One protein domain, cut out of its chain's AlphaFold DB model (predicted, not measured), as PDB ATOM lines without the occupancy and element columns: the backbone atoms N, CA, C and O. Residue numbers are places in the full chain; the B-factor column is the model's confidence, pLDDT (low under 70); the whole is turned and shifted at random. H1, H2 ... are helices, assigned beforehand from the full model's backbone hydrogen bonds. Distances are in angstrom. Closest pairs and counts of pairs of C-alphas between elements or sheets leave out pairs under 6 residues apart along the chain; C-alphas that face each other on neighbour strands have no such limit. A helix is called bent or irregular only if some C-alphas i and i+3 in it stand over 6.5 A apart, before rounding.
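AT A GLANCE: This is residues 80 to 231 of the 234 residues of an uncharacterized protein of Xanthomonadaceae bacterium (UniProt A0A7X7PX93). This is a long, thin helical hairpin: H3 and H4 run side by side in opposite ways along nearly the whole length of a rod. H5 folds back along H4b, short H1 packs along part of H3, and little H2 sits at the end away from the H3 to H4 turn. The printed part has 152 residues, with five named helices in the order H1, H2, H3, H4, H5 and no named strand, and its class is all helix. It is loose, with a radius of gyration of the C-alphas of 21.6 A and spans of 73 by 25 by 19 A.

IN THESE COORDINATES: Find C-alpha 80 at (-46.479, 7.283, 8.531); from there H1 runs through residues 80 to 87. After residues 88 to 102 comes H2, residues 103 to 106, neither bent nor irregular, but only just: C-alphas 103 and 106 are 6.1 A apart. Look next at C-alpha 111, at (-20.903, -20.415, -9.395), where H3 begins; it runs through residues 111 to 153, 62.3 A long. H4, residues 157 to 208, was assigned as one helix by its hydrogen bonds but is bent, with C-alphas 165 and 168 6.9 A apart. Its arms are H4a, residues 157 to 165, and H4b, residues 168 to 208, 58.3 A long, at a shallow tilt of 30 degrees. H5, residues 213 to 229, is 23.0 A long and ends at C-alpha 229, at (-42.964, -14.872, 9.707). It is irregular, but only just, with C-alphas 216 and 219 6.8 A apart, and it has a kink of 27 degrees near residue 220.

HOW THE PARTS SIT: Start at H3, the hub, which touches four other helices. H3 and H4b touch, opposite ways at a shallow tilt of 15 degrees; their closest C-alphas, of Asn 124 and Tyr 189, are 5.0 A apart. With residues 149 to 153 alone, H3 touches H4a in a hairpin, the closest C-alphas being those of Ser 153 and Gly 160, 4.4 A apart. With residues 130 to 141 alone it touches H1, opposite ways at 5 degrees, a shallow tilt; the closest C-alphas are those of Glu 85 and Ile 134, 5.6 A apart. H2 and H3 touch only at the corner, Cys 104 to Tyr 114, 6.1 A between C-alphas. H4b and H5 form a hairpin at a shallow tilt of 7 degrees; the closest C-alphas are those of Gly 201 and Tyr 214, 5.0 A apart. H1 and H4b are apart. In H1, H3, H4a and H4b every O i to N i+4 pair is within hydrogen-bond range, in H5 11 of 13, and H2 is too short for such a pair.

THE WHOLE: The C-alphas farthest apart, of Ala 109 and Gly 157, are 74.0 A apart. The printed part has no cut, and its one long link is H1 to H2. The mean pLDDT of the printed part is 86.8; look for values under 70 at residues 86, 89, 91 to 99, 105 and 155 to 158.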
ATOM      1  N   ALA A  80     -47.624   8.173   8.434       84.75
ATOM      2  CA  ALA A  80     -46.479   7.283   8.531       84.75
ATOM      3  C   ALA A  80     -46.533   6.132   7.514       84.75
ATOM      4  O   ALA A  80     -45.500   5.499   7.298       84.75
ATOM      5  N   LEU A  81     -47.690   5.855   6.901       84.12
ATOM      6  CA  LEU A  81     -47.904   4.686   6.050       84.12
ATOM      7  C   LEU A  81     -46.941   4.674   4.854       84.12
ATOM      8  O   LEU A  81     -46.148   3.747   4.729       84.12
ATOM      9  N   ASP A  82     -46.910   5.754   4.068       78.44
ATOM     10  CA  ASP A  82     -46.037   5.861   2.891       78.44
ATOM     11  C   ASP A  82     -44.554   5.718   3.264       78.44
ATOM     12  O   ASP A  82     -43.803   5.000   2.603       78.44
ATOM     13  N   SER A  83     -44.123   6.362   4.356       77.31
ATOM     14  CA  SER A  83     -42.737   6.258   4.830       77.31
ATOM     15  C   SER A  83     -42.392   4.860   5.349       77.31
ATOM     16  O   SER A  83     -41.327   4.334   5.037       77.31
ATOM     17  N   ALA A  84     -43.303   4.223   6.092       75.56
ATOM     18  CA  ALA A  84     -43.100   2.878   6.613       75.56
ATOM     19  C   ALA A  84     -43.013   1.863   5.467       75.56
ATOM     20  O   ALA A  84     -42.119   1.020   5.457       75.56
ATOM     21  N   GLU A  85     -43.894   1.975   4.472       76.81
ATOM     22  CA  GLU A  85     -43.914   1.112   3.290       76.81
ATOM     23  C   GLU A  85     -42.698   1.302   2.373       76.81
ATOM     24  O   GLU A  85     -42.220   0.330   1.761       76.81
ATOM     25  N   ALA A  86     -42.188   2.532   2.272       67.44
ATOM     26  CA  ALA A  86     -40.970   2.845   1.531       67.44
ATOM     27  C   ALA A  86     -39.740   2.157   2.150       67.44
ATOM     28  O   ALA A  86     -38.929   1.588   1.417       67.44
ATOM     29  N   ASP A  87     -39.656   2.120   3.481       79.00
ATOM     30  CA  ASP A  87     -38.539   1.506   4.209       79.00
ATOM     31  C   ASP A  87     -38.664  -0.027   4.344       79.00
ATOM     32  O   ASP A  87     -37.688  -0.721   4.663       79.00
ATOM     33  N   CYS A  88     -39.842  -0.600   4.067       81.50
ATOM     34  CA  CYS A  88     -40.082  -2.039   4.169       81.50
ATOM     35  C   CYS A  88     -39.150  -2.857   3.255       81.50
ATOM     36  O   CYS A  88     -39.331  -2.926   2.032       81.50
ATOM     37  N   GLY A  89     -38.205  -3.567   3.878       68.56
ATOM     38  CA  GLY A  89     -37.237  -4.440   3.208       68.56
ATOM     39  C   GLY A  89     -35.878  -3.791   2.930       68.56
ATOM     40  O   GLY A  89     -35.013  -4.463   2.376       68.56
ATOM     41  N   ALA A  90     -35.648  -2.540   3.352       71.38
ATOM     42  CA  ALA A  90     -34.380  -1.835   3.134       71.38
ATOM     43  C   ALA A  90     -33.152  -2.610   3.656       71.38
ATOM     44  O   ALA A  90     -32.128  -2.655   2.982       71.38
ATOM     45  N   ALA A  91     -33.286  -3.314   4.785       68.50
ATOM     46  CA  ALA A  91     -32.230  -4.149   5.372       68.50
ATOM     47  C   ALA A  91     -31.823  -5.375   4.521       68.50
ATOM     48  O   ALA A  91     -30.831  -6.032   4.822       68.50
ATOM     49  N   TYR A  92     -32.596  -5.723   3.488       69.81
ATOM     50  CA  TYR A  92     -32.258  -6.780   2.524       69.81
ATOM     51  C   TYR A  92     -31.817  -6.220   1.164       69.81
ATOM     52  O   TYR A  92     -31.459  -6.992   0.278       69.81
ATOM     53  N   ASN A  93     -31.830  -4.893   1.008       66.31
ATOM     54  CA  ASN A  93     -31.408  -4.192  -0.203       66.31
ATOM     55  C   ASN A  93     -30.001  -3.598  -0.071       66.31
ATOM     56  O   ASN A  93     -29.470  -3.064  -1.045       66.31
ATOM     57  N   ASP A  94     -29.416  -3.641   1.126       63.09
ATOM     58  CA  ASP A  94     -28.079  -3.125   1.365       63.09
ATOM     59  C   ASP A  94     -27.009  -4.176   1.007       63.09
ATOM     60  O   ASP A  94     -27.177  -5.377   1.211       63.09
ATOM     61  N   ALA A  95     -25.887  -3.721   0.443       59.12
ATOM     62  CA  ALA A  95     -24.771  -4.592   0.062       59.12
ATOM     63  C   ALA A  95     -23.994  -5.157   1.271       59.12
ATOM     64  O   ALA A  95     -23.107  -5.991   1.097       59.12
ATOM     65  N   SER A  96     -24.302  -4.692   2.484       57.06
ATOM     66  CA  SER A  96     -23.771  -5.188   3.758       57.06
ATOM     67  C   SER A  96     -24.649  -6.274   4.393       57.06
ATOM     68  O   SER A  96     -24.295  -6.797   5.455       57.06
ATOM     69  N   ALA A  97     -25.771  -6.631   3.760       62.09
ATOM     70  CA  ALA A  97     -26.712  -7.586   4.296       62.09
ATOM     71  C   ALA A  97     -25.999  -8.936   4.416       62.09
ATOM     72  O   ALA A  97     -25.295  -9.342   3.487       62.09
ATOM     73  N   PRO A  98     -26.167  -9.660   5.539       62.97
ATOM     74  CA  PRO A  98     -25.504 -10.938   5.723       62.97
ATOM     75  C   PRO A  98     -25.824 -11.875   4.555       62.97
ATOM     76  O   PRO A  98     -26.995 -12.221   4.319       62.97
ATOM     77  N   THR A  99     -24.778 -12.255   3.824       66.25
ATOM     78  CA  THR A  99     -24.842 -13.242   2.750       66.25
ATOM     79  C   THR A  99     -24.870 -14.641   3.348       66.25
ATOM     80  O   THR A  99     -24.447 -14.874   4.485       66.25
ATOM     81  N   VAL A 100     -25.421 -15.595   2.601       71.75
ATOM     82  CA  VAL A 100     -25.458 -16.985   3.056       71.75
ATOM     83  C   VAL A 100     -24.051 -17.582   2.935       71.75
ATOM     84  O   VAL A 100     -23.502 -17.583   1.828       71.75
ATOM     85  N   PRO A 101     -23.458 -18.083   4.039       70.56
ATOM     86  CA  PRO A 101     -22.100 -18.612   4.026       70.56
ATOM     87  C   PRO A 101     -22.020 -19.846   3.131       70.56
ATOM     88  O   PRO A 101     -22.817 -20.776   3.264       70.56
ATOM     89  N   SER A 102     -21.058 -19.844   2.213       72.00
ATOM     90  CA  SER A 102     -20.920 -20.883   1.199       72.00
ATOM     91  C   SER A 102     -19.486 -20.980   0.698       72.00
ATOM     92  O   SER A 102     -18.865 -19.961   0.397       72.00
ATOM     93  N   SER A 103     -18.986 -22.207   0.565       73.94
ATOM     94  CA  SER A 103     -17.689 -22.491  -0.064       73.94
ATOM     95  C   SER A 103     -17.775 -22.337  -1.586       73.94
ATOM     96  O   SER A 103     -16.782 -22.042  -2.250       73.94
ATOM     97  N   CYS A 104     -18.982 -22.481  -2.143       72.94
ATOM     98  CA  CYS A 104     -19.252 -22.301  -3.565       72.94
ATOM     99  C   CYS A 104     -19.105 -20.866  -4.078       72.94
ATOM    100  O   CYS A 104     -18.888 -20.695  -5.278       72.94
ATOM    101  N   ALA A 105     -19.201 -19.850  -3.214       68.25
ATOM    102  CA  ALA A 105     -19.051 -18.449  -3.620       68.25
ATOM    103  C   ALA A 105     -17.683 -18.169  -4.274       68.25
ATOM    104  O   ALA A 105     -17.587 -17.391  -5.224       68.25
ATOM    105  N   GLU A 106     -16.646 -18.871  -3.815       71.62
ATOM    106  CA  GLU A 106     -15.247 -18.655  -4.196       71.62
ATOM    107  C   GLU A 106     -14.793 -19.512  -5.396       71.62
ATOM    108  O   GLU A 106     -13.629 -19.463  -5.790       71.62
ATOM    109  N   SER A 107     -15.683 -20.315  -6.000       73.81
ATOM    110  CA  SER A 107     -15.320 -21.269  -7.059       73.81
ATOM    111  C   SER A 107     -16.131 -21.098  -8.339       73.81
ATOM    112  O   SER A 107     -17.359 -21.213  -8.348       73.81
ATOM    113  N   ASP A 108     -15.422 -20.934  -9.461       77.31
ATOM    114  CA  ASP A 108     -16.002 -20.931 -10.811       77.31
ATOM    115  C   ASP A 108     -16.810 -22.210 -11.095       77.31
ATOM    116  O   ASP A 108     -17.821 -22.156 -11.792       77.31
ATOM    117  N   ALA A 109     -16.402 -23.348 -10.517       74.06
ATOM    118  CA  ALA A 109     -17.021 -24.651 -10.757       74.06
ATOM    119  C   ALA A 109     -18.436 -24.779 -10.167       74.06
ATOM    120  O   ALA A 109     -19.236 -25.548 -10.694       74.06
ATOM    121  N   CYS A 110     -18.756 -24.022  -9.109       77.25
ATOM    122  CA  CYS A 110     -20.063 -24.063  -8.437       77.25
ATOM    123  C   CYS A 110     -20.920 -22.808  -8.701       77.25
ATOM    124  O   CYS A 110     -22.112 -22.775  -8.379       77.25
ATOM    125  N   ARG A 111     -20.335 -21.770  -9.316       79.44
ATOM    126  CA  ARG A 111     -20.903 -20.415  -9.395       79.44
ATOM    127  C   ARG A 111     -22.344 -20.366  -9.898       79.44
ATOM    128  O   ARG A 111     -23.138 -19.643  -9.314       79.44
ATOM    129  N   ALA A 112     -22.697 -21.132 -10.933       79.94
ATOM    130  CA  ALA A 112     -24.050 -21.115 -11.499       79.94
ATOM    131  C   ALA A 112     -25.104 -21.721 -10.551       79.94
ATOM    132  O   ALA A 112     -26.188 -21.158 -10.388       79.94
ATOM    133  N   CYS A 113     -24.774 -22.844  -9.902       78.81
ATOM    134  CA  CYS A 113     -25.640 -23.507  -8.922       78.81
ATOM    135  C   CYS A 113     -25.842 -22.607  -7.694       78.81
ATOM    136  O   CYS A 113     -26.968 -22.373  -7.248       78.81
ATOM    137  N   TYR A 114     -24.743 -22.017  -7.218       85.69
ATOM    138  CA  TYR A 114     -24.721 -21.089  -6.096       85.69
ATOM    139  C   TYR A 114     -25.500 -19.796  -6.364       85.69
ATOM    140  O   TYR A 114     -26.385 -19.440  -5.585       85.69
ATOM    141  N   SER A 115     -25.213 -19.102  -7.472       84.50
ATOM    142  CA  SER A 115     -25.785 -17.779  -7.753       84.50
ATOM    143  C   SER A 115     -27.302 -17.824  -7.874       84.50
ATOM    144  O   SER A 115     -27.988 -16.914  -7.414       84.50
ATOM    145  N   GLU A 116     -27.836 -18.893  -8.467       88.56
ATOM    146  CA  GLU A 116     -29.282 -19.060  -8.590       88.56
ATOM    147  C   GLU A 116     -29.932 -19.356  -7.234       88.56
ATOM    148  O   GLU A 116     -30.958 -18.757  -6.899       88.56
ATOM    149  N   ALA A 117     -29.323 -20.225  -6.420       90.69
ATOM    150  CA  ALA A 117     -29.823 -20.517  -5.082       90.69
ATOM    151  C   ALA A 117     -29.826 -19.260  -4.194       90.69
ATOM    152  O   ALA A 117     -30.845 -18.956  -3.573       90.69
ATOM    153  N   VAL A 118     -28.739 -18.480  -4.193       88.69
ATOM    154  CA  VAL A 118     -28.636 -17.229  -3.420       88.69
ATOM    155  C   VAL A 118     -29.639 -16.187  -3.897       88.69
ATOM    156  O   VAL A 118     -30.389 -15.657  -3.081       88.69
ATOM    157  N   ARG A 119     -29.763 -15.972  -5.213       89.00
ATOM    158  CA  ARG A 119     -30.760 -15.049  -5.779       89.00
ATOM    159  C   ARG A 119     -32.178 -15.388  -5.315       89.00
ATOM    160  O   ARG A 119     -32.964 -14.494  -4.997       89.00
ATOM    161  N   ARG A 120     -32.520 -16.679  -5.263       92.50
ATOM    162  CA  ARG A 120     -33.820 -17.145  -4.758       92.50
ATOM    163  C   ARG A 120     -33.947 -16.966  -3.246       92.50
ATOM    164  O   ARG A 120     -35.031 -16.610  -2.787       92.50
ATOM    165  N   ILE A 121     -32.889 -17.203  -2.472       92.31
ATOM    166  CA  ILE A 121     -32.887 -16.944  -1.025       92.31
ATOM    167  C   ILE A 121     -33.175 -15.463  -0.760       92.31
ATOM    168  O   ILE A 121     -34.102 -15.156  -0.009       92.31
ATOM    169  N   ASP A 122     -32.459 -14.558  -1.422       89.56
ATOM    170  CA  ASP A 122     -32.596 -13.116  -1.210       89.56
ATOM    171  C   ASP A 122     -33.959 -12.594  -1.664       89.56
ATOM    172  O   ASP A 122     -34.598 -11.841  -0.929       89.56
ATOM    173  N   PHE A 123     -34.481 -13.088  -2.794       91.75
ATOM    174  CA  PHE A 123     -35.853 -12.802  -3.217       91.75
ATOM    175  C   PHE A 123     -36.863 -13.147  -2.112       91.75
ATOM    176  O   PHE A 123     -37.680 -12.310  -1.723       91.75
ATOM    177  N   ASN A 124     -36.806 -14.367  -1.570       94.44
ATOM    178  CA  ASN A 124     -37.771 -14.792  -0.555       94.44
ATOM    179  C   ASN A 124     -37.591 -14.030   0.770       94.44
ATOM    180  O   ASN A 124     -38.591 -13.684   1.396       94.44
ATOM    181  N   ARG A 125     -36.349 -13.723   1.179       91.31
ATOM    182  CA  ARG A 125     -36.043 -12.911   2.377       91.31
ATOM    183  C   ARG A 125     -36.586 -11.490   2.264       91.31
ATOM    184  O   ARG A 125     -37.199 -10.994   3.207       91.31
ATOM    185  N   PHE A 126     -36.379 -10.856   1.115       90.31
ATOM    186  CA  PHE A 126     -36.846  -9.501   0.869       90.31
ATOM    187  C   PHE A 126     -38.374  -9.436   0.892       90.31
ATOM    188  O   PHE A 126     -38.962  -8.669   1.659       90.31
ATOM    189  N   TYR A 127     -39.033 -10.267   0.081       92.31
ATOM    190  CA  TYR A 127     -40.478 -10.161  -0.086       92.31
ATOM    191  C   TYR A 127     -41.266 -10.605   1.149       92.31
ATOM    192  O   TYR A 127     -42.339 -10.048   1.391       92.31
ATOM    193  N   ILE A 128     -40.743 -11.527   1.969       93.44
ATOM    194  CA  ILE A 128     -41.421 -11.902   3.215       93.44
ATOM    195  C   ILE A 128     -41.383 -10.781   4.262       93.44
ATOM    196  O   ILE A 128     -42.420 -10.474   4.850       93.44
ATOM    197  N   GLU A 129     -40.239 -10.114   4.463       91.81
ATOM    198  CA  GLU A 129     -40.173  -8.973   5.388       91.81
ATOM    199  C   GLU A 129     -40.969  -7.791   4.848       91.81
ATOM    200  O   GLU A 129     -41.695  -7.156   5.612       91.81
ATOM    201  N   ARG A 130     -40.905  -7.530   3.537       91.69
ATOM    202  CA  ARG A 130     -41.707  -6.470   2.925       91.69
ATOM    203  C   ARG A 130     -43.201  -6.705   3.143       91.69
ATOM    204  O   ARG A 130     -43.891  -5.793   3.590       91.69
ATOM    205  N   ALA A 131     -43.691  -7.920   2.894       93.00
ATOM    206  CA  ALA A 131     -45.089  -8.270   3.139       93.00
ATOM    207  C   ALA A 131     -45.475  -8.102   4.619       93.00
ATOM    208  O   ALA A 131     -46.542  -7.560   4.913       93.00
ATOM    209  N   ARG A 132     -44.604  -8.519   5.552       93.81
ATOM    210  CA  ARG A 132     -44.845  -8.383   6.998       93.81
ATOM    211  C   ARG A 132     -44.942  -6.920   7.409       93.81
ATOM    212  O   ARG A 132     -45.877  -6.536   8.099       93.81
ATOM    213  N   CYS A 133     -43.984  -6.115   6.975       91.81
ATOM    214  CA  CYS A 133     -43.881  -4.704   7.315       91.81
ATOM    215  C   CYS A 133     -45.083  -3.895   6.794       91.81
ATOM    216  O   CYS A 133     -45.715  -3.192   7.581       91.81
ATOM    217  N   ILE A 134     -45.479  -4.090   5.529       91.19
ATOM    218  CA  ILE A 134     -46.683  -3.466   4.946       91.19
ATOM    219  C   ILE A 134     -47.934  -3.869   5.738       91.19
ATOM    220  O   ILE A 134     -48.745  -3.029   6.121       91.19
ATOM    221  N   THR A 135     -48.070  -5.163   6.049       94.56
ATOM    222  CA  THR A 135     -49.215  -5.667   6.821       94.56
ATOM    223  C   THR A 135     -49.275  -5.031   8.208       94.56
ATOM    224  O   THR A 135     -50.334  -4.563   8.609       94.56
ATOM    225  N   ALA A 136     -48.146  -4.945   8.916       93.44
ATOM    226  CA  ALA A 136     -48.080  -4.326  10.238       93.44
ATOM    227  C   ALA A 136     -48.480  -2.840  10.206       93.44
ATOM    228  O   ALA A 136     -49.229  -2.384  11.070       93.44
ATOM    229  N   ALA A 137     -48.025  -2.089   9.196       92.44
ATOM    230  CA  ALA A 137     -48.371  -0.678   9.036       92.44
ATOM    231  C   ALA A 137     -49.884  -0.482   8.836       92.44
ATOM    232  O   ALA A 137     -50.508   0.319   9.538       92.44
ATOM    233  N   HIS A 138     -50.500  -1.270   7.950       93.38
ATOM    234  CA  HIS A 138     -51.944  -1.207   7.718       93.38
ATOM    235  C   HIS A 138     -52.774  -1.698   8.906       93.38
ATOM    236  O   HIS A 138     -53.807  -1.097   9.198       93.38
ATOM    237  N   VAL A 139     -52.350  -2.754   9.609       95.50
ATOM    238  CA  VAL A 139     -53.047  -3.232  10.813       95.50
ATOM    239  C   VAL A 139     -53.016  -2.153  11.899       95.50
ATOM    240  O   VAL A 139     -54.055  -1.845  12.485       95.50
ATOM    241  N   LYS A 140     -51.870  -1.493  12.103       94.06
ATOM    242  CA  LYS A 140     -51.762  -0.348  13.017       94.06
ATOM    243  C   LYS A 140     -52.720   0.781  12.624       94.06
ATOM    244  O   LYS A 140     -53.469   1.259  13.472       94.06
ATOM    245  N   MET A 141     -52.738   1.171  11.348       92.50
ATOM    246  CA  MET A 141     -53.652   2.202  10.844       92.50
ATOM    247  C   MET A 141     -55.124   1.815  11.058       92.50
ATOM    248  O   MET A 141     -55.914   2.636  11.523       92.50
ATOM    249  N   ALA A 142     -55.494   0.566  10.765       94.88
ATOM    250  CA  ALA A 142     -56.846   0.054  10.967       94.88
ATOM    251  C   ALA A 142     -57.250   0.070  12.449       94.88
ATOM    252  O   ALA A 142     -58.361   0.487  12.779       94.88
ATOM    253  N   ASN A 143     -56.340  -0.309  13.350       95.69
ATOM    254  CA  ASN A 143     -56.556  -0.245  14.795       95.69
ATOM    255  C   ASN A 143     -56.771   1.201  15.273       95.69
ATOM    256  O   ASN A 143     -57.728   1.458  16.007       95.69
ATOM    257  N   SER A 144     -55.963   2.157  14.804       93.25
ATOM    258  CA  SER A 144     -56.161   3.581  15.106       93.25
ATOM    259  C   SER A 144     -57.478   4.120  14.537       93.25
ATOM    260  O   SER A 144     -58.179   4.869  15.218       93.25
ATOM    261  N   ALA A 145     -57.867   3.700  13.329       90.56
ATOM    262  CA  ALA A 145     -59.144   4.086  12.727       90.56
ATOM    263  C   ALA A 145     -60.332   3.555  13.538       90.56
ATOM    264  O   ALA A 145     -61.298   4.283  13.781       90.56
ATOM    265  N   MET A 146     -60.243   2.307  14.008       94.19
ATOM    266  CA  MET A 146     -61.264   1.726  14.872       94.19
ATOM    267  C   MET A 146     -61.358   2.447  16.223       94.19
ATOM    268  O   MET A 146     -62.464   2.736  16.675       94.19
ATOM    269  N   ALA A 147     -60.222   2.778  16.844       92.62
ATOM    270  CA  ALA A 147     -60.183   3.506  18.114       92.62
ATOM    271  C   ALA A 147     -60.760   4.926  17.994       92.62
ATOM    272  O   ALA A 147     -61.502   5.378  18.874       92.62
ATOM    273  N   PHE A 148     -60.470   5.615  16.886       89.50
ATOM    274  CA  PHE A 148     -61.071   6.910  16.581       89.50
ATOM    275  C   PHE A 148     -62.585   6.802  16.433       89.50
ATOM    276  O   PHE A 148     -63.308   7.552  17.089       89.50
ATOM    277  N   GLY A 149     -63.075   5.856  15.629       87.00
ATOM    278  CA  GLY A 149     -64.513   5.667  15.460       87.00
ATOM    279  C   GLY A 149     -65.210   5.268  16.765       87.00
ATOM    280  O   GLY A 149     -66.255   5.831  17.082       87.00
ATOM    281  N   ASP A 150     -64.615   4.390  17.581       90.06
ATOM    282  CA  ASP A 150     -65.152   4.028  18.902       90.06
ATOM    283  C   ASP A 150     -65.258   5.257  19.820       90.06
ATOM    284  O   ASP A 150     -66.290   5.465  20.458       90.06
ATOM    285  N   SER A 151     -64.233   6.113  19.831       86.12
ATOM    286  CA  SER A 151     -64.226   7.340  20.634       86.12
ATOM    287  C   SER A 151     -65.235   8.367  20.115       86.12
ATOM    288  O   SER A 151     -66.053   8.869  20.878       86.12
ATOM    289  N   ALA A 152     -65.226   8.676  18.816       83.19
ATOM    290  CA  ALA A 152     -66.113   9.675  18.210       83.19
ATOM    291  C   ALA A 152     -67.598   9.286  18.309       83.19
ATOM    292  O   ALA A 152     -68.458  10.144  18.501       83.19
ATOM    293  N   SER A 153     -67.900   7.993  18.199       84.56
ATOM    294  CA  SER A 153     -69.272   7.485  18.146       84.56
ATOM    295  C   SER A 153     -69.934   7.306  19.525       84.56
ATOM    296  O   SER A 153     -71.158   7.191  19.599       84.56
ATOM    297  N   GLY A 154     -69.160   7.354  20.618       71.69
ATOM    298  CA  GLY A 154     -69.632   7.111  21.988       71.69
ATOM    299  C   GLY A 154     -70.672   8.100  22.542       71.69
ATOM    300  O   GLY A 154     -71.422   7.729  23.438       71.69
ATOM    301  N   VAL A 155     -70.770   9.325  22.006       68.81
ATOM    302  CA  VAL A 155     -71.678  10.380  22.522       68.81
ATOM    303  C   VAL A 155     -73.022  10.461  21.788       68.81
ATOM    304  O   VAL A 155     -73.998  10.993  22.319       68.81
ATOM    305  N   HIS A 156     -73.130   9.902  20.582       67.31
ATOM    306  CA  HIS A 156     -74.334  10.013  19.754       67.31
ATOM    307  C   HIS A 156     -74.916   8.631  19.454       67.31
ATOM    308  O   HIS A 156     -74.478   7.970  18.522       67.31
ATOM    309  N   GLY A 157     -75.947   8.208  20.197       61.66
ATOM    310  CA  GLY A 157     -76.478   6.833  20.158       61.66
ATOM    311  C   GLY A 157     -76.781   6.250  18.764       61.66
ATOM    312  O   GLY A 157     -76.480   5.086  18.517       61.66
ATOM    313  N   VAL A 158     -77.307   7.042  17.819       63.25
ATOM    314  CA  VAL A 158     -77.572   6.573  16.439       63.25
ATOM    315  C   VAL A 158     -76.284   6.446  15.612       63.25
ATOM    316  O   VAL A 158     -76.125   5.480  14.870       63.25
ATOM    317  N   ALA A 159     -75.338   7.378  15.768       72.81
ATOM    318  CA  ALA A 159     -74.038   7.312  15.097       72.81
ATOM    319  C   ALA A 159     -73.154   6.194  15.683       72.81
ATOM    320  O   ALA A 159     -72.469   5.500  14.936       72.81
ATOM    321  N   GLY A 160     -73.240   5.968  16.998       78.12
ATOM    322  CA  GLY A 160     -72.710   4.803  17.709       78.12
ATOM    323  C   GLY A 160     -73.177   3.494  17.099       78.12
ATOM    324  O   GLY A 160     -72.361   2.633  16.777       78.12
ATOM    325  N   LEU A 161     -74.485   3.357  16.875       76.12
ATOM    326  CA  LEU A 161     -75.050   2.141  16.302       76.12
ATOM    327  C   LEU A 161     -74.577   1.904  14.858       76.12
ATOM    328  O   LEU A 161     -74.132   0.803  14.548       76.12
ATOM    329  N   ALA A 162     -74.609   2.929  14.001       82.25
ATOM    330  CA  ALA A 162     -74.111   2.820  12.626       82.25
ATOM    331  C   ALA A 162     -72.611   2.474  12.584       82.25
ATOM    332  O   ALA A 162     -72.182   1.609  11.822       82.25
ATOM    333  N   TRP A 163     -71.805   3.084  13.457       89.25
ATOM    334  CA  TRP A 163     -70.387   2.758  13.575       89.25
ATOM    335  C   TRP A 163     -70.154   1.293  13.975       89.25
ATOM    336  O   TRP A 163     -69.338   0.613  13.353       89.25
ATOM    337  N   GLN A 164     -70.884   0.785  14.972       87.56
ATOM    338  CA  GLN A 164     -70.717  -0.597  15.430       87.56
ATOM    339  C   GLN A 164     -71.269  -1.635  14.438       87.56
ATOM    340  O   GLN A 164     -70.718  -2.733  14.363       87.56
ATOM    341  N   LEU A 165     -72.330  -1.315  13.686       85.25
ATOM    342  CA  LEU A 165     -72.974  -2.246  12.748       85.25
ATOM    343  C   LEU A 165     -72.381  -2.220  11.335       85.25
ATOM    344  O   LEU A 165     -72.413  -3.241  10.654       85.25
ATOM    345  N   GLU A 166     -71.842  -1.083  10.893       85.94
ATOM    346  CA  GLU A 166     -71.402  -0.901   9.504       85.94
ATOM    347  C   GLU A 166     -69.917  -0.533   9.424       85.94
ATOM    348  O   GLU A 166     -69.138  -1.257   8.804       85.94
ATOM    349  N   GLY A 167     -69.493   0.540  10.099       88.81
ATOM    350  CA  GLY A 167     -68.130   1.072   9.961       88.81
ATOM    351  C   GLY A 167     -67.041   0.136  10.497       88.81
ATOM    352  O   GLY A 167     -66.142  -0.287   9.765       88.81
ATOM    353  N   LYS A 168     -67.126  -0.229  11.778       92.69
ATOM    354  CA  LYS A 168     -66.134  -1.083  12.443       92.69
ATOM    355  C   LYS A 168     -66.064  -2.495  11.844       92.69
ATOM    356  O   LYS A 168     -64.946  -2.974  11.639       92.69
ATOM    357  N   PRO A 169     -67.186  -3.180  11.534       96.19
ATOM    358  CA  PRO A 169     -67.137  -4.499  10.908       96.19
ATOM    359  C   PRO A 169     -66.425  -4.509   9.553       96.19
ATOM    360  O   PRO A 169     -65.635  -5.417   9.308       96.19
ATOM    361  N   GLN A 170     -66.621  -3.488   8.713       93.94
ATOM    362  CA  GLN A 170     -65.944  -3.391   7.414       93.94
ATOM    363  C   GLN A 170     -64.422  -3.259   7.560       93.94
ATOM    364  O   GLN A 170     -63.673  -3.936   6.852       93.94
ATOM    365  N   ILE A 171     -63.953  -2.438   8.510       94.19
ATOM    366  CA  ILE A 171     -62.515  -2.287   8.787       94.19
ATOM    367  C   ILE A 171     -61.931  -3.605   9.302       94.19
ATOM    368  O   ILE A 171     -60.878  -4.036   8.827       94.19
ATOM    369  N   LYS A 172     -62.625  -4.283  10.228       96.75
ATOM    370  CA  LYS A 172     -62.207  -5.603  10.726       96.75
ATOM    371  C   LYS A 172     -62.108  -6.623   9.600       96.75
ATOM    372  O   LYS A 172     -61.081  -7.276   9.467       96.75
ATOM    373  N   GLU A 173     -63.135  -6.732   8.762       97.00
ATOM    374  CA  GLU A 173     -63.152  -7.687   7.653       97.00
ATOM    375  C   GLU A 173     -62.006  -7.433   6.662       97.00
ATOM    376  O   GLU A 173     -61.322  -8.370   6.247       97.00
ATOM    377  N   ALA A 174     -61.759  -6.171   6.300       95.12
ATOM    378  CA  ALA A 174     -60.641  -5.807   5.434       95.12
ATOM    379  C   ALA A 174     -59.283  -6.145   6.077       95.12
ATOM    380  O   ALA A 174     -58.397  -6.671   5.400       95.12
ATOM    381  N   THR A 175     -59.146  -5.903   7.383       96.94
ATOM    382  CA  THR A 175     -57.927  -6.205   8.150       96.94
ATOM    383  C   THR A 175     -57.666  -7.710   8.205       96.94
ATOM    384  O   THR A 175     -56.557  -8.150   7.914       96.94
ATOM    385  N   GLU A 176     -58.688  -8.522   8.479       97.69
ATOM    386  CA  GLU A 176     -58.560  -9.985   8.489       97.69
ATOM    387  C   GLU A 176     -58.229 -10.543   7.097       97.69
ATOM    388  O   GLU A 176     -57.373 -11.418   6.959       97.69
ATOM    389  N   LYS A 177     -58.824  -9.995   6.029       97.25
ATOM    390  CA  LYS A 177     -58.457 -10.361   4.647       97.25
ATOM    391  C   LYS A 177     -57.003 -10.023   4.325       97.25
ATOM    392  O   LYS A 177     -56.338 -10.796   3.626       97.25
ATOM    393  N   LEU A 178     -56.503  -8.888   4.817       95.94
ATOM    394  CA  LEU A 178     -55.102  -8.508   4.673       95.94
ATOM    395  C   LEU A 178     -54.187  -9.486   5.428       95.94
ATOM    396  O   LEU A 178     -53.248 -10.004   4.822       95.94
ATOM    397  N   LYS A 179     -54.499  -9.804   6.692       97.94
ATOM    398  CA  LYS A 179     -53.756 -10.790   7.499       97.94
ATOM    399  C   LYS A 179     -53.716 -12.165   6.822       97.94
ATOM    400  O   LYS A 179     -52.637 -12.714   6.612       97.94
ATOM    401  N   ALA A 180     -54.856 -12.670   6.351       97.75
ATOM    402  CA  ALA A 180     -54.922 -13.938   5.623       97.75
ATOM    403  C   ALA A 180     -54.127 -13.910   4.302       97.75
ATOM    404  O   ALA A 180     -53.493 -14.894   3.907       97.75
ATOM    405  N   THR A 181     -54.133 -12.771   3.600       97.00
ATOM    406  CA  THR A 181     -53.324 -12.585   2.386       97.00
ATOM    407  C   THR A 181     -51.837 -12.627   2.705       97.00
ATOM    408  O   THR A 181     -51.085 -13.285   1.978       97.00
ATOM    409  N   TYR A 182     -51.425 -11.972   3.791       97.50
ATOM    410  CA  TYR A 182     -50.064 -12.046   4.295       97.50
ATOM    411  C   TYR A 182     -49.673 -13.488   4.612       97.50
ATOM    412  O   TYR A 182     -48.678 -13.949   4.069       97.50
ATOM    413  N   GLU A 183     -50.450 -14.223   5.409       97.81
ATOM    414  CA  GLU A 183     -50.085 -15.581   5.845       97.81
ATOM    415  C   GLU A 183     -49.900 -16.530   4.661       97.81
ATOM    416  O   GLU A 183     -48.914 -17.267   4.580       97.81
ATOM    417  N   ARG A 184     -50.794 -16.445   3.669       97.56
ATOM    418  CA  ARG A 184     -50.656 -17.194   2.417       97.56
ATOM    419  C   ARG A 184     -49.357 -16.838   1.690       97.56
ATOM    420  O   ARG A 184     -48.627 -17.735   1.270       97.56
ATOM    421  N   LYS A 185     -49.056 -15.545   1.543       96.69
ATOM    422  CA  LYS A 185     -47.838 -15.080   0.862       96.69
ATOM    423  C   LYS A 185     -46.566 -15.408   1.637       96.69
ATOM    424  O   LYS A 185     -45.600 -15.865   1.033       96.69
ATOM    425  N   ALA A 186     -46.572 -15.263   2.954       96.62
ATOM    426  CA  ALA A 186     -45.484 -15.675   3.823       96.62
ATOM    427  C   ALA A 186     -45.218 -17.179   3.685       96.62
ATOM    428  O   ALA A 186     -44.066 -17.576   3.531       96.62
ATOM    429  N   GLY A 187     -46.264 -18.010   3.626       97.50
ATOM    430  CA  GLY A 187     -46.140 -19.438   3.333       97.50
ATOM    431  C   GLY A 187     -45.476 -19.722   1.981       97.50
ATOM    432  O   GLY A 187     -44.547 -20.529   1.911       97.50
ATOM    433  N   GLU A 188     -45.892 -19.028   0.914       97.62
ATOM    434  CA  GLU A 188     -45.260 -19.121  -0.414       97.62
ATOM    435  C   GLU A 188     -43.755 -18.779  -0.346       97.62
ATOM    436  O   GLU A 188     -42.926 -19.551  -0.838       97.62
ATOM    437  N   TYR A 189     -43.385 -17.680   0.324       97.56
ATOM    438  CA  TYR A 189     -41.987 -17.254   0.449       97.56
ATOM    439  C   TYR A 189     -41.149 -18.168   1.355       97.56
ATOM    440  O   TYR A 189     -39.998 -18.461   1.035       97.56
ATOM    441  N   LEU A 190     -41.705 -18.680   2.458       97.69
ATOM    442  CA  LEU A 190     -41.018 -19.635   3.338       97.69
ATOM    443  C   LEU A 190     -40.741 -20.961   2.622       97.69
ATOM    444  O   LEU A 190     -39.657 -21.524   2.772       97.69
ATOM    445  N   ASN A 191     -41.684 -21.439   1.809       97.94
ATOM    446  CA  ASN A 191     -41.496 -22.642   0.994       97.94
ATOM    447  C   ASN A 191     -40.459 -22.418  -0.118       97.94
ATOM    448  O   ASN A 191     -39.625 -23.291  -0.391       97.94
ATOM    449  N   GLY A 192     -40.481 -21.236  -0.742       97.56
ATOM    450  CA  GLY A 192     -39.469 -20.813  -1.709       97.56
ATOM    451  C   GLY A 192     -38.072 -20.756  -1.091       97.56
ATOM    452  O   GLY A 192     -37.120 -21.284  -1.673       97.56
ATOM    453  N   LEU A 193     -37.966 -20.194   0.116       96.62
ATOM    454  CA  LEU A 193     -36.730 -20.113   0.886       96.62
ATOM    455  C   LEU A 193     -36.197 -21.502   1.254       96.62
ATOM    456  O   LEU A 193     -35.025 -21.785   1.023       96.62
ATOM    457  N   GLU A 194     -37.053 -22.387   1.771       97.38
ATOM    458  CA  GLU A 194     -36.688 -23.775   2.078       97.38
ATOM    459  C   GLU A 194     -36.116 -24.492   0.850       97.38
ATOM    460  O   GLU A 194     -35.065 -25.134   0.924       97.38
ATOM    461  N   SER A 195     -36.786 -24.350  -0.294       97.50
ATOM    462  CA  SER A 195     -36.356 -24.964  -1.550       97.50
ATOM    463  C   SER A 195     -34.999 -24.431  -2.014       97.50
ATOM    464  O   SER A 195     -34.158 -25.206  -2.466       97.50
ATOM    465  N   ALA A 196     -34.766 -23.123  -1.886       95.44
ATOM    466  CA  ALA A 196     -33.509 -22.495  -2.283       95.44
ATOM    467  C   ALA A 196     -32.342 -22.862  -1.343       95.44
ATOM    468  O   ALA A 196     -31.239 -23.131  -1.811       95.44
ATOM    469  N   LEU A 197     -32.589 -22.978  -0.033       94.94
ATOM    470  CA  LEU A 197     -31.589 -23.447   0.937       94.94
ATOM    471  C   LEU A 197     -31.200 -24.912   0.708       94.94
ATOM    472  O   LEU A 197     -30.029 -25.266   0.833       94.94
ATOM    473  N   LYS A 198     -32.163 -25.774   0.356       95.00
ATOM    474  CA  LYS A 198     -31.874 -27.167  -0.021       95.00
ATOM    475  C   LYS A 198     -31.057 -27.242  -1.307       95.00
ATOM    476  O   LYS A 198     -30.117 -28.027  -1.364       95.00
ATOM    477  N   GLN A 199     -31.385 -26.414  -2.301       93.56
ATOM    478  CA  GLN A 199     -30.614 -26.312  -3.541       93.56
ATOM    479  C   GLN A 199     -29.168 -25.890  -3.256       93.56
ATOM    480  O   GLN A 199     -28.247 -26.535  -3.741       93.56
ATOM    481  N   LEU A 200     -28.956 -24.875  -2.413       91.44
ATOM    482  CA  LEU A 200     -27.612 -24.466  -2.002       91.44
ATOM    483  C   LEU A 200     -26.845 -25.615  -1.326       91.44
ATOM    484  O   LEU A 200     -25.699 -25.877  -1.676       91.44
ATOM    485  N   GLY A 201     -27.497 -26.354  -0.424       92.25
ATOM    486  CA  GLY A 201     -26.893 -27.531   0.202       92.25
ATOM    487  C   GLY A 201     -26.531 -28.647  -0.787       92.25
ATOM    488  O   GLY A 201     -25.534 -29.331  -0.584       92.25
ATOM    489  N   GLN A 202     -27.293 -28.820  -1.872       91.25
ATOM    490  CA  GLN A 202     -26.936 -29.749  -2.954       91.25
ATOM    491  C   GLN A 202     -25.682 -29.280  -3.700       91.25
ATOM    492  O   GLN A 202     -24.776 -30.084  -3.902       91.25
ATOM    493  N   CYS A 203     -25.585 -27.986  -4.021       88.94
ATOM    494  CA  CYS A 203     -24.395 -27.418  -4.660       88.94
ATOM    495  C   CYS A 203     -23.131 -27.630  -3.798       88.94
ATOM    496  O   CYS A 203     -22.086 -28.046  -4.299       88.94
ATOM    497  N   GLU A 204     -23.234 -27.385  -2.489       88.81
ATOM    498  CA  GLU A 204     -22.148 -27.607  -1.521       88.81
ATOM    499  C   GLU A 204     -21.734 -29.085  -1.444       88.81
ATOM    500  O   GLU A 204     -20.543 -29.412  -1.449       88.81
ATOM    501  N   ALA A 205     -22.707 -29.999  -1.442       90.19
ATOM    502  CA  ALA A 205     -22.449 -31.433  -1.421       90.19
ATOM    503  C   ALA A 205     -21.732 -31.923  -2.691       90.19
ATOM    504  O   ALA A 205     -20.809 -32.735  -2.593       90.19
ATOM    505  N   GLU A 206     -22.144 -31.441  -3.866       87.94
ATOM    506  CA  GLU A 206     -21.612 -31.865  -5.167       87.94
ATOM    507  C   GLU A 206     -20.188 -31.356  -5.428       87.94
ATOM    508  O   GLU A 206     -19.383 -32.076  -6.020       87.94
ATOM    509  N   HIS A 207     -19.859 -30.146  -4.967       84.94
ATOM    510  CA  HIS A 207     -18.589 -29.494  -5.306       84.94
ATOM    511  C   HIS A 207     -17.567 -29.438  -4.162       84.94
ATOM    512  O   HIS A 207     -16.373 -29.321  -4.437       84.94
ATOM    513  N   PHE A 208     -18.002 -29.544  -2.903       82.56
ATOM    514  CA  PHE A 208     -17.137 -29.379  -1.725       82.56
ATOM    515  C   PHE A 208     -17.266 -30.511  -0.697       82.56
ATOM    516  O   PHE A 208     -16.551 -30.518   0.303       82.56
ATOM    517  N   GLY A 209     -18.134 -31.499  -0.942       82.25
ATOM    518  CA  GLY A 209     -18.300 -32.666  -0.072       82.25
ATOM    519  C   GLY A 209     -19.080 -32.396   1.218       82.25
ATOM    520  O   GLY A 209     -19.193 -33.296   2.053       82.25
ATOM    521  N   GLU A 210     -19.669 -31.207   1.378       84.06
ATOM    522  CA  GLU A 210     -20.467 -30.843   2.554       84.06
ATOM    523  C   GLU A 210     -21.912 -31.348   2.399       84.06
ATOM    524  O   GLU A 210     -22.843 -30.627   2.036       84.06
ATOM    525  N   ARG A 211     -22.104 -32.646   2.649       85.62
ATOM    526  CA  ARG A 211     -23.375 -33.353   2.399       85.62
ATOM    527  C   ARG A 211     -24.522 -32.954   3.329       85.62
ATOM    528  O   ARG A 211     -25.677 -33.231   3.009       85.62
ATOM    529  N   ASP A 212     -24.218 -32.360   4.476       90.44
ATOM    530  CA  ASP A 212     -25.173 -31.980   5.517       90.44
ATOM    531  C   ASP A 212     -25.256 -30.461   5.737       90.44
ATOM    532  O   ASP A 212     -25.788 -30.009   6.756       90.44
ATOM    533  N   TRP A 213     -24.817 -29.664   4.752       91.56
ATOM    534  CA  TRP A 213     -24.875 -28.197   4.795       91.56
ATOM    535  C   TRP A 213     -26.276 -27.679   5.164       91.56
ATOM    536  O   TRP A 213     -26.426 -26.805   6.022       91.56
ATOM    537  N   TYR A 214     -27.331 -28.248   4.563       92.50
ATOM    538  CA  TYR A 214     -28.706 -27.833   4.859       92.50
ATOM    539  C   TYR A 214     -29.074 -28.116   6.317       92.50
ATOM    540  O   TYR A 214     -29.630 -27.249   6.976       92.50
ATOM    541  N   GLN A 215     -28.759 -29.293   6.849       92.38
ATOM    542  CA  GLN A 215     -29.078 -29.649   8.230       92.38
ATOM    543  C   GLN A 215     -28.323 -28.764   9.230       92.38
ATOM    544  O   GLN A 215     -28.901 -28.368  10.241       92.38
ATOM    545  N   ARG A 216     -27.062 -28.426   8.934       91.00
ATOM    546  CA  ARG A 216     -26.210 -27.606   9.809       91.00
ATOM    547  C   ARG A 216     -26.571 -26.126   9.789       91.00
ATOM    548  O   ARG A 216     -26.605 -25.501  10.844       91.00
ATOM    549  N   TYR A 217     -26.848 -25.572   8.610       90.94
ATOM    550  CA  TYR A 217     -27.015 -24.128   8.427       90.94
ATOM    551  C   TYR A 217     -28.418 -23.769   7.938       90.94
ATOM    552  O   TYR A 217     -29.132 -22.994   8.581       90.94
ATOM    553  N   GLY A 218     -28.846 -24.367   6.825       92.19
ATOM    554  CA  GLY A 218     -30.105 -24.020   6.165       92.19
ATOM    555  C   GLY A 218     -31.352 -24.252   7.026       92.19
ATOM    556  O   GLY A 218     -32.233 -23.397   7.084       92.19
ATOM    557  N   TRP A 219     -31.431 -25.374   7.737       94.19
ATOM    558  CA  TRP A 219     -32.586 -25.762   8.543       94.19
ATOM    559  C   TRP A 219     -32.750 -24.876   9.779       94.19
ATOM    560  O   TRP A 219     -33.866 -24.451  10.084       94.19
ATOM    561  N   ILE A 220     -31.646 -24.544  10.459       93.62
ATOM    562  CA  ILE A 220     -31.657 -23.627  11.607       93.62
ATOM    563  C   ILE A 220     -32.142 -22.248  11.152       93.62
ATOM    564  O   ILE A 220     -33.062 -21.684  11.750       93.62
ATOM    565  N   TYR A 221     -31.585 -21.741  10.048       92.75
ATOM    566  CA  TYR A 221     -31.997 -20.461   9.481       92.75
ATOM    567  C   TYR A 221     -33.480 -20.457   9.086       92.75
ATOM    568  O   TYR A 221     -34.229 -19.565   9.484       92.75
ATOM    569  N   LEU A 222     -33.942 -21.485   8.371       95.00
ATOM    570  CA  LEU A 222     -35.346 -21.618   7.988       95.00
ATOM    571  C   LEU A 222     -36.274 -21.668   9.209       95.00
ATOM    572  O   LEU A 222     -37.352 -21.082   9.174       95.00
ATOM    573  N   THR A 223     -35.871 -22.348  10.281       95.69
ATOM    574  CA  THR A 223     -36.661 -22.446  11.517       95.69
ATOM    575  C   THR A 223     -36.820 -21.080  12.175       95.69
ATOM    576  O   THR A 223     -37.937 -20.702  12.534       95.69
ATOM    577  N   PHE A 224     -35.740 -20.295  12.249       93.88
ATOM    578  CA  PHE A 224     -35.803 -18.907  12.714       93.88
ATOM    579  C   PHE A 224     -36.758 -18.072  11.848       93.88
ATOM    580  O   PHE A 224     -37.653 -17.408  12.373       93.88
ATOM    581  N   MET A 225     -36.636 -18.167  10.523       94.25
ATOM    582  CA  MET A 225     -37.510 -17.441   9.596       94.25
ATOM    583  C   MET A 225     -38.980 -17.856   9.771       94.25
ATOM    584  O   MET A 225     -39.844 -16.996   9.916       94.25
ATOM    585  N   LYS A 226     -39.281 -19.157   9.854       95.94
ATOM    586  CA  LYS A 226     -40.645 -19.646  10.116       95.94
ATOM    587  C   LYS A 226     -41.185 -19.094  11.438       95.94
ATOM    588  O   LYS A 226     -42.299 -18.589  11.453       95.94
ATOM    589  N   SER A 227     -40.389 -19.101  12.511       94.56
ATOM    590  CA  SER A 227     -40.822 -18.565  13.812       94.56
ATOM    591  C   SER A 227     -41.197 -17.081  13.759       94.56
ATOM    592  O   SER A 227     -42.148 -16.668  14.413       94.56
ATOM    593  N   LYS A 228     -40.484 -16.293  12.945       92.50
ATOM    594  CA  LYS A 228     -40.713 -14.852  12.810       92.50
ATOM    595  C   LYS A 228     -41.888 -14.516  11.887       92.50
ATOM    596  O   LYS A 228     -42.570 -13.526  12.130       92.50
ATOM    597  N   TYR A 229     -42.090 -15.284  10.814       95.38
ATOM    598  CA  TYR A 229     -42.964 -14.872   9.707       95.38
ATOM    599  C   TYR A 229     -44.223 -15.723   9.507       95.38
ATOM    600  O   TYR A 229     -45.048 -15.351   8.679       95.38
ATOM    601  N   VAL A 230     -44.397 -16.849  10.208       91.69
ATOM    602  CA  VAL A 230     -45.534 -17.756   9.950       91.69
ATOM    603  C   VAL A 230     -46.904 -17.119  10.211       91.69
ATOM    604  O   VAL A 230     -47.855 -17.453   9.514       91.69
ATOM    605  N   GLY A 231     -47.002 -16.206  11.180       93.75
ATOM    606  CA  GLY A 231     -48.246 -15.527  11.548       93.75
ATOM    607  C   GLY A 231     -48.256 -14.066  11.119       93.75
ATOM    608  O   GLY A 231     -47.196 -13.431  11.033       93.75
TER     609      GLY A 231